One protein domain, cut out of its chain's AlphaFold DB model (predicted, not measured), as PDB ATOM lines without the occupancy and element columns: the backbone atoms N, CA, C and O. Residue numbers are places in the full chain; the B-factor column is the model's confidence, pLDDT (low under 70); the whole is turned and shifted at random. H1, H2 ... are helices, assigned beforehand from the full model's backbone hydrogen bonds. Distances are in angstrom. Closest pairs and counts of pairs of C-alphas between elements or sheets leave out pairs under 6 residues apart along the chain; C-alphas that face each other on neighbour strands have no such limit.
ATOM      1  N   ASP A 569     242.976 284.752 253.846       87.25
ATOM      2  CA  ASP A 569     244.423 284.525 253.866       87.25
ATOM      3  C   ASP A 569     244.784 283.183 254.525       87.25
ATOM      4  O   ASP A 569     245.547 282.399 253.961       87.25
ATOM      5  N   GLU A 570     244.166 282.860 255.667       90.31
ATOM      6  CA  GLU A 570     244.359 281.575 256.362       90.31
ATOM      7  C   GLU A 570     243.892 280.379 255.505       90.31
ATOM      8  O   GLU A 570     244.511 279.309 255.510       90.31
ATOM      9  N   GLU A 571     242.791 280.538 254.761       88.62
ATOM     10  CA  GLU A 571     242.304 279.506 253.841       88.62
ATOM     11  C   GLU A 571     243.253 279.282 252.663       88.62
ATOM     12  O   GLU A 571     243.518 278.131 252.299       88.62
ATOM     13  N   GLU A 572     243.735 280.359 252.047       89.38
ATOM     14  CA  GLU A 572     244.651 280.297 250.910       89.38
ATOM     15  C   GLU A 572     245.990 279.666 251.305       89.38
ATOM     16  O   GLU A 572     246.506 278.801 250.586       89.38
ATOM     17  N   GLU A 573     246.500 280.004 252.488       91.19
ATOM     18  CA  GLU A 573     247.729 279.438 253.038       91.19
ATOM     19  C   GLU A 573     247.606 277.914 253.254       91.19
ATOM     20  O   GLU A 573     248.437 277.143 252.754       91.19
ATOM     21  N   ILE A 574     246.517 277.431 253.876       91.50
ATOM     22  CA  ILE A 574     246.270 275.982 254.042       91.50
ATOM     23  C   ILE A 574     246.129 275.277 252.695       91.50
ATOM     24  O   ILE A 574     246.674 274.179 252.510       91.50
ATOM     25  N   ARG A 575     245.386 275.874 251.756       90.25
ATOM     26  CA  ARG A 575     245.177 275.286 250.428       90.25
ATOM     27  C   ARG A 575     246.479 275.174 249.656       90.25
ATOM     28  O   ARG A 575     246.675 274.170 248.976       90.25
ATOM     29  N   THR A 576     247.357 276.161 249.788       90.94
ATOM     30  CA  THR A 576     248.665 276.183 249.131       90.94
ATOM     31  C   THR A 576     249.592 275.142 249.747       90.94
ATOM     32  O   THR A 576     250.087 274.264 249.034       90.94
ATOM     33  N   GLN A 577     249.749 275.151 251.073       92.31
ATOM     34  CA  GLN A 577     250.685 274.264 251.764       92.31
ATOM     35  C   GLN A 577     250.278 272.785 251.684       92.31
ATOM     36  O   GLN A 577     251.115 271.902 251.475       92.31
ATOM     37  N   PHE A 578     248.985 272.481 251.828       93.19
ATOM     38  CA  PHE A 578     248.473 271.106 251.849       93.19
ATOM     39  C   PHE A 578     247.783 270.696 250.543       93.19
ATOM     40  O   PHE A 578     247.066 269.689 250.512       93.19
ATOM     41  N   ARG A 579     248.059 271.413 249.445       91.00
ATOM     42  CA  ARG A 579     247.478 271.198 248.111       91.00
ATOM     43  C   ARG A 579     247.468 269.733 247.686       91.00
ATOM     44  O   ARG A 579     246.425 269.223 247.290       91.00
ATOM     45  N   LYS A 580     248.596 269.029 247.831       89.44
ATOM     46  CA  LYS A 580     248.728 267.612 247.434       89.44
ATOM     47  C   LYS A 580     247.742 266.691 248.165       89.44
ATOM     48  O   LYS A 580     247.255 265.726 247.587       89.44
ATOM     49  N   TYR A 581     247.404 266.990 249.421       91.25
ATOM     50  CA  TYR A 581     246.419 266.212 250.181       91.25
ATOM     51  C   TYR A 581     244.986 266.517 249.740       91.25
ATOM     52  O   TYR A 581     244.171 265.598 249.648       91.25
ATOM     53  N   ILE A 582     244.700 267.789 249.448       89.94
ATOM     54  CA  ILE A 582     243.384 268.265 248.998       89.94
ATOM     55  C   ILE A 582     243.074 267.756 247.583       89.94
ATOM     56  O   ILE A 582     241.948 267.345 247.318       89.94
ATOM     57  N   LEU A 583     244.077 267.721 246.700       86.50
ATOM     58  CA  LEU A 583     243.963 267.176 245.342       86.50
ATOM     59  C   LEU A 583     243.969 265.642 245.294       86.50
ATOM     60  O   LEU A 583     243.670 265.067 244.255       86.50
ATOM     61  N   GLY A 584     244.278 264.972 246.409       84.75
ATOM     62  CA  GLY A 584     244.365 263.510 246.461       84.75
ATOM     63  C   GLY A 584     245.626 262.927 245.813       84.75
ATOM     64  O   GLY A 584     245.694 261.721 245.620       84.75
ATOM     65  N   GLU A 585     246.625 263.761 245.523       87.00
ATOM     66  CA  GLU A 585     247.908 263.396 244.902       87.00
ATOM     67  C   GLU A 585     248.940 262.871 245.919       87.00
ATOM     68  O   GLU A 585     250.003 262.380 245.551       87.00
ATOM     69  N   ALA A 586     248.657 263.000 247.218       86.00
ATOM     70  CA  ALA A 586     249.509 262.482 248.283       86.00
ATOM     71  C   ALA A 586     249.259 260.984 248.545       86.00
ATOM     72  O   ALA A 586     248.113 260.547 248.632       86.00
ATOM     73  N   GLU A 587     250.327 260.220 248.810       79.88
ATOM     74  CA  GLU A 587     250.252 258.790 249.171       79.88
ATOM     75  C   GLU A 587     249.358 258.519 250.395       79.88
ATOM     76  O   GLU A 587     248.712 257.477 250.512       79.88
ATOM     77  N   LYS A 588     249.305 259.470 251.336       84.50
ATOM     78  CA  LYS A 588     248.455 259.395 252.529       84.50
ATOM     79  C   LYS A 588     247.202 260.239 252.343       84.50
ATOM     80  O   LYS A 588     247.269 261.388 251.919       84.50
ATOM     81  N   LYS A 589     246.055 259.712 252.797       82.25
ATOM     82  CA  LYS A 589     244.747 260.389 252.691       82.25
ATOM     83  C   LYS A 589     244.704 261.781 253.332       82.25
ATOM     84  O   LYS A 589     243.952 262.620 252.846       82.25
ATOM     85  N   LEU A 590     245.450 261.985 254.420       90.06
ATOM     86  CA  LEU A 590     245.573 263.237 255.172       90.06
ATOM     87  C   LEU A 590     247.003 263.375 255.724       90.06
ATOM     88  O   LEU A 590     247.651 262.347 255.965       90.06
ATOM     89  N   PRO A 591     247.475 264.605 255.991       89.88
ATOM     90  CA  PRO A 591     248.790 264.824 256.575       89.88
ATOM     91  C   PRO A 591     248.890 264.239 257.987       89.88
ATOM     92  O   PRO A 591     247.916 264.155 258.744       89.88
ATOM     93  N   SER A 592     250.097 263.792 258.343       89.19
ATOM     94  CA  SER A 592     250.367 263.276 259.686       89.19
ATOM     95  C   SER A 592     250.320 264.407 260.718       89.19
ATOM     96  O   SER A 592     250.555 265.563 260.383       89.19
ATOM     97  N   ARG A 593     250.053 264.071 261.987       90.00
ATOM     98  CA  ARG A 593     250.088 265.048 263.087       90.00
ATOM     99  C   ARG A 593     251.423 265.803 263.116       90.00
ATOM    100  O   ARG A 593     251.413 267.024 263.102       90.00
ATOM    101  N   LYS A 594     252.539 265.065 263.028       87.88
ATOM    102  CA  LYS A 594     253.891 265.637 262.964       87.88
ATOM    103  C   LYS A 594     254.054 266.608 261.793       87.88
ATOM    104  O   LYS A 594     254.610 267.670 261.981       87.88
ATOM    105  N   ALA A 595     253.533 266.277 260.609       88.06
ATOM    106  CA  ALA A 595     253.648 267.150 259.437       88.06
ATOM    107  C   ALA A 595     252.904 268.485 259.611       88.06
ATOM    108  O   ALA A 595     253.390 269.512 259.152       88.06
ATOM    109  N   ILE A 596     251.743 268.473 260.273       91.50
ATOM    110  CA  ILE A 596     250.982 269.697 260.553       91.50
ATOM    111  C   ILE A 596     251.661 270.497 261.665       91.50
ATOM    112  O   ILE A 596     251.882 271.687 261.498       91.50
ATOM    113  N   GLU A 597     252.040 269.851 262.770       90.62
ATOM    114  CA  GLU A 597     252.726 270.520 263.885       90.62
ATOM    115  C   GLU A 597     254.066 271.129 263.444       90.62
ATOM    116  O   GLU A 597     254.358 272.261 263.804       90.62
ATOM    117  N   SER A 598     254.849 270.440 262.605       89.06
ATOM    118  CA  SER A 598     256.097 270.988 262.054       89.06
ATOM    119  C   SER A 598     255.880 272.213 261.167       89.06
ATOM    120  O   SER A 598     256.747 273.076 261.135       89.06
ATOM    121  N   TYR A 599     254.753 272.297 260.455       90.25
ATOM    122  CA  TYR A 599     254.418 273.471 259.649       90.25
ATOM    123  C   TYR A 599     253.953 274.646 260.521       90.25
ATOM    124  O   TYR A 599     254.421 275.761 260.337       90.25
ATOM    125  N   LEU A 600     253.115 274.378 261.526       89.94
ATOM    126  CA  LEU A 600     252.640 275.398 262.472       89.94
ATOM    127  C   LEU A 600     253.760 276.019 263.322       89.94
ATOM    128  O   LEU A 600     253.562 277.075 263.911       89.94
ATOM    129  N   LEU A 601     254.923 275.368 263.398       87.25
ATOM    130  CA  LEU A 601     256.115 275.870 264.086       87.25
ATOM    131  C   LEU A 601     257.038 276.713 263.186       87.25
ATOM    132  O   LEU A 601     258.067 277.182 263.663       87.25
ATOM    133  N   GLN A 602     256.721 276.889 261.898       89.19
ATOM    134  CA  GLN A 602     257.514 277.732 260.999       89.19
ATOM    135  C   GLN A 602     257.234 279.214 261.268       89.19
ATOM    136  O   GLN A 602     256.076 279.611 261.362       89.19
ATOM    137  N   GLU A 603     258.282 280.045 261.321       74.62
ATOM    138  CA  GLU A 603     258.160 281.497 261.561       74.62
ATOM    139  C   GLU A 603     257.301 282.220 260.508       74.62
ATOM    140  O   GLU A 603     256.759 283.286 260.777       74.62
ATOM    141  N   SER A 604     257.139 281.626 259.322       79.62
ATOM    142  CA  SER A 604     256.325 282.157 258.228       79.62
ATOM    143  C   SER A 604     254.834 281.800 258.301       79.62
ATOM    144  O   SER A 604     254.083 282.261 257.449       79.62
ATOM    145  N   CYS A 605     254.401 280.960 259.248       82.56
ATOM    146  CA  CYS A 605     253.022 280.468 259.320       82.56
ATOM    147  C   CYS A 605     252.117 281.441 260.096       82.56
ATOM    148  O   CYS A 605     252.319 281.659 261.292       82.56
ATOM    149  N   ASN A 606     251.066 281.969 259.458       84.38
ATOM    150  CA  ASN A 606     250.119 282.890 260.112       84.38
ATOM    151  C   ASN A 606     248.966 282.165 260.848       84.38
ATOM    152  O   ASN A 606     248.117 282.780 261.496       84.38
ATOM    153  N   ILE A 607     248.923 280.833 260.778       88.00
ATOM    154  CA  ILE A 607     247.819 280.022 261.302       88.00
ATOM    155  C   ILE A 607     247.970 279.790 262.813       88.00
ATOM    156  O   ILE A 607     248.868 279.081 263.260       88.00
ATOM    157  N   LYS A 608     247.024 280.311 263.607       87.00
ATOM    158  CA  LYS A 608     247.016 280.200 265.086       87.00
ATOM    159  C   LYS A 608     246.159 279.052 265.644       87.00
ATOM    160  O   LYS A 608     245.883 279.012 266.842       87.00
ATOM    161  N   TYR A 609     245.702 278.132 264.795       90.06
ATOM    162  CA  TYR A 609     244.844 277.016 265.202       90.06
ATOM    163  C   TYR A 609     245.637 275.756 265.560       90.06
ATOM    164  O   TYR A 609     246.745 275.537 265.078       90.06
ATOM    165  N   ASP A 610     245.037 274.877 266.372       88.56
ATOM    166  CA  ASP A 610     245.652 273.591 266.699       88.56
ATOM    167  C   ASP A 610     245.738 272.650 265.479       88.56
ATOM    168  O   ASP A 610     244.999 272.758 264.491       88.56
ATOM    169  N   TRP A 611     246.644 271.671 265.551       90.12
ATOM    170  CA  TRP A 611     246.893 270.745 264.441       90.12
ATOM    171  C   TRP A 611     245.631 269.986 264.001       90.12
ATOM    172  O   TRP A 611     245.500 269.594 262.840       90.12
ATOM    173  N   TRP A 612     244.700 269.743 264.927       86.06
ATOM    174  CA  TRP A 612     243.481 268.988 264.666       86.06
ATOM    175  C   TRP A 612     242.446 269.819 263.903       86.06
ATOM    176  O   TRP A 612     241.769 269.302 263.007       86.06
ATOM    177  N   THR A 613     242.359 271.108 264.208       89.44
ATOM    178  CA  THR A 613     241.547 272.095 263.498       89.44
ATOM    179  C   THR A 613     242.032 272.239 262.063       89.44
ATOM    180  O   THR A 613     241.242 272.074 261.131       89.44
ATOM    181  N   VAL A 614     243.343 272.406 261.874       90.12
ATOM    182  CA  VAL A 614     243.974 272.459 260.545       90.12
ATOM    183  C   VAL A 614     243.735 271.158 259.777       90.12
ATOM    184  O   VAL A 614     243.311 271.173 258.622       90.12
ATOM    185  N   ARG A 615     243.891 270.001 260.430       89.88
ATOM    186  CA  ARG A 615     243.603 268.699 259.808       89.88
ATOM    187  C   ARG A 615     242.147 268.555 259.375       89.88
ATOM    188  O   ARG A 615     241.879 267.979 258.320       89.88
ATOM    189  N   THR A 616     241.217 269.052 260.186       88.56
ATOM    190  CA  THR A 616     239.783 269.031 259.879       88.56
ATOM    191  C   THR A 616     239.474 269.934 258.684       88.56
ATOM    192  O   THR A 616     238.708 269.531 257.811       88.56
ATOM    193  N   LYS A 617     240.109 271.108 258.588       92.12
ATOM    194  CA  LYS A 617     239.992 272.008 257.430       92.12
ATOM    195  C   LYS A 617     240.482 271.345 256.141       92.12
ATOM    196  O   LYS A 617     239.722 271.287 255.179       92.12
ATOM    197  N   ILE A 618     241.664 270.724 256.160       91.75
ATOM    198  CA  ILE A 618     242.211 269.978 255.009       91.75
ATOM    199  C   ILE A 618     241.259 268.851 254.575       91.75
ATOM    200  O   ILE A 618     241.027 268.647 253.385       91.75
ATOM    201  N   GLN A 619     240.679 268.125 255.537       88.69
ATOM    202  CA  GLN A 619     239.700 267.075 255.249       88.69
ATOM    203  C   GLN A 619     238.425 267.631 254.602       88.69
ATOM    204  O   GLN A 619     237.927 267.044 253.643       88.69
ATOM    205  N   ASN A 620     237.901 268.747 255.107       86.88
ATOM    206  CA  ASN A 620     236.700 269.373 254.562       86.88
ATOM    207  C   ASN A 620     236.934 269.902 253.142       86.88
ATOM    208  O   ASN A 620     236.101 269.666 252.268       86.88
ATOM    209  N   ASP A 621     238.075 270.547 252.893       88.69
ATOM    210  CA  ASP A 621     238.432 271.068 251.571       88.69
ATOM    211  C   ASP A 621     238.612 269.928 250.550       88.69
ATOM    212  O   ASP A 621     238.147 270.032 249.413       88.69
ATOM    213  N   LYS A 622     239.181 268.790 250.973       87.69
ATOM    214  CA  LYS A 622     239.252 267.569 250.156       87.69
ATOM    215  C   LYS A 622     237.865 267.018 249.806       87.69
ATOM    216  O   LYS A 622     237.575 266.803 248.632       87.69
ATOM    217  N   VAL A 623     236.989 266.829 250.797       83.69
ATOM    218  CA  VAL A 623     235.619 266.320 250.572       83.69
ATOM    219  C   VAL A 623     234.822 267.271 249.675       83.69
ATOM    220  O   VAL A 623     234.080 266.829 248.796       83.69
ATOM    221  N   LYS A 624     234.997 268.586 249.856       83.19
ATOM    222  CA  LYS A 624     234.396 269.616 248.999       83.19
ATOM    223  C   LYS A 624     234.859 269.458 247.549       83.19
ATOM    224  O   LYS A 624     234.032 269.504 246.640       83.19
ATOM    225  N   ARG A 625     236.152 269.202 247.319       84.56
ATOM    226  CA  ARG A 625     236.701 268.960 245.978       84.56
ATOM    227  C   ARG A 625     236.184 267.667 245.350       84.56
ATOM    228  O   ARG A 625     235.790 267.701 244.187       84.56
ATOM    229  N   GLU A 626     236.157 266.564 246.093       83.00
ATOM    230  CA  GLU A 626     235.653 265.266 245.614       83.00
ATOM    231  C   GLU A 626     234.191 265.375 245.150       83.00
ATOM    232  O   GLU A 626     233.854 264.914 244.059       83.00
ATOM    233  N   ARG A 627     233.346 266.090 245.907       79.69
ATOM    234  CA  ARG A 627     231.955 266.380 245.512       79.69
ATOM    235  C   ARG A 627     231.863 267.213 244.234       79.69
ATOM    236  O   ARG A 627     231.047 266.909 243.373       79.69
ATOM    237  N   LEU A 628     232.722 268.223 244.075       77.00
ATOM    238  CA  LEU A 628     232.772 269.031 242.849       77.00
ATOM    239  C   LEU A 628     233.186 268.209 241.620       77.00
ATOM    240  O   LEU A 628     232.685 268.456 240.527       77.00
ATOM    241  N   VAL A 629     234.098 267.242 241.776       79.44
ATOM    242  CA  VAL A 629     234.484 266.331 240.684       79.44
ATOM    243  C   VAL A 629     233.323 265.402 240.320       79.44
ATOM    244  O   VAL A 629     233.036 265.245 239.138       79.44
ATOM    245  N   GLN A 630     232.622 264.846 241.313       74.00
ATOM    246  CA  GLN A 630     231.454 263.983 241.087       74.00
ATOM    247  C   GLN A 630     230.310 264.723 240.380       74.00
ATOM    248  O   GLN A 630     229.749 264.197 239.424       74.00
ATOM    249  N   LEU A 631     230.009 265.956 240.793       72.12
ATOM    250  CA  LEU A 631     228.976 266.785 240.159       72.12
ATOM    251  C   LEU A 631     229.330 267.143 238.708       72.12
ATOM    252  O   LEU A 631     228.479 267.049 237.830       72.12
ATOM    253  N   ARG A 632     230.599 267.472 238.422       75.31
ATOM    254  CA  ARG A 632     231.052 267.717 237.040       75.31
ATOM    255  C   ARG A 632     230.996 266.460 236.168       75.31
ATOM    256  O   ARG A 632     230.666 266.567 234.997       75.31
ATOM    257  N   ALA A 633     231.288 265.286 236.730       70.25
ATOM    258  CA  ALA A 633     231.188 264.016 236.010       70.25
ATOM    259  C   ALA A 633     229.732 263.607 235.716       70.25
ATOM    260  O   ALA A 633     229.472 262.978 234.695       70.25
ATOM    261  N   LEU A 634     228.782 263.977 236.583       70.06
ATOM    262  CA  LEU A 634     227.349 263.764 236.353       70.06
ATOM    263  C   LEU A 634     226.800 264.702 235.266       70.06
ATOM    264  O   LEU A 634     226.040 264.250 234.418       70.06
ATOM    265  N   ASN A 635     227.256 265.957 235.226       56.69
ATOM    266  CA  ASN A 635     226.831 266.940 234.221       56.69
ATOM    267  C   ASN A 635     227.458 266.746 232.826       56.69
ATOM    268  O   ASN A 635     227.008 267.384 231.888       56.69
ATOM    269  N   MET A 636     228.491 265.908 232.675       51.69
ATOM    270  CA  MET A 636     229.039 265.531 231.357       51.69
ATOM    271  C   MET A 636     228.417 264.245 230.782       51.69
ATOM    272  O   MET A 636     228.705 263.898 229.642       51.69
ATOM    273  N   ASN A 637     227.609 263.527 231.572       45.59
ATOM    274  CA  ASN A 637     226.917 262.294 231.169       45.59
ATOM    275  C   ASN A 637     225.397 262.489 230.982       45.59
ATOM    276  O   ASN A 637     224.689 261.511 230.739       45.59
TER     277      ASN A 637
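Overview. This is residues 569 to 637 of the 638 residues of an uncharacterized protein of Stichopus japonicus (UniProt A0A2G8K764). One long, straight helix, H4, has three short helices, H3, H1 and H2, set in sequence along one side of its residues 611 to 625, while its far part sticks out as a free arm. H3 and H1 run crosswise to H4, and the arm, residues 627 to 637, makes much of the length. The printed part has 69 residues with four named helices, in the order H1, H2, H3, H4, and no named strand; the class is all helix. It is only just loose, close to compact, with a radius of gyration of the C-alphas of 13.5 A, and it spans 47 by 25 by 16 A.

Along the chain. H4 holds residues 611 to 635 and is the longest helix, 36.5 A from its first to its last C-alpha. It begins at C-alpha 611, at (246.893, 270.745, 264.441), and ends at C-alpha 635, at (226.831, 266.940, 234.221). H3 holds residues 593 to 600 and measures 10.7 A. H1 holds residues 569 to 577 and measures 12.2 A; its C-alpha 569 is at (244.423, 284.525, 253.866). H2 holds four residues, 579 to 582.

Arrangement. H4 is the hub and touches the three other helices, each with a part of its length alone. With residues 611 to 615 it touches H3, and the closest C-alphas are those of Ile 596 and Trp 611, 5.7 A apart. The lines of H3 and H4 are about perpendicular, at 80 degrees. With residues 614 to 618 H4 only just touches H1, with 3 pairs of C-alphas within 8 A, the closest being those of Ile 574 and Ile 618 at 7.3 A. H1 and H4 are about perpendicular too, at 78 degrees. With residues 618 to 625 H4 touches H2, and the closest C-alphas are those of Ile 582 and Lys 622, 4.3 A apart. H1 and H2 are close but not clearly touching, with the C-alphas of Arg 575 and Ile 582 closest at 7.4 A. H3 is apart from both H1 and H2. In H1, H3 and H4 every O i to N i+4 pair is within hydrogen-bond range; H2 is too short for such a pair, and its one O i to N i+3 pair is within range.

Size, cuts and confidence. The two C-alphas farthest apart, those of Glu 603 and Asn 637, are 47.6 A from each other. Residues 627 to 637 stand free, of which 627 to 635 belong to H4; the body without them spans 31 by 23 by 16 A. The printed part has no cut. The link from H1 to H2 is tight, and those from H2 to H3 and from H3 to H4 are short, with 10 residues each. The mean pLDDT of the printed part is 84.8, and residues 635 to 637 are under 70.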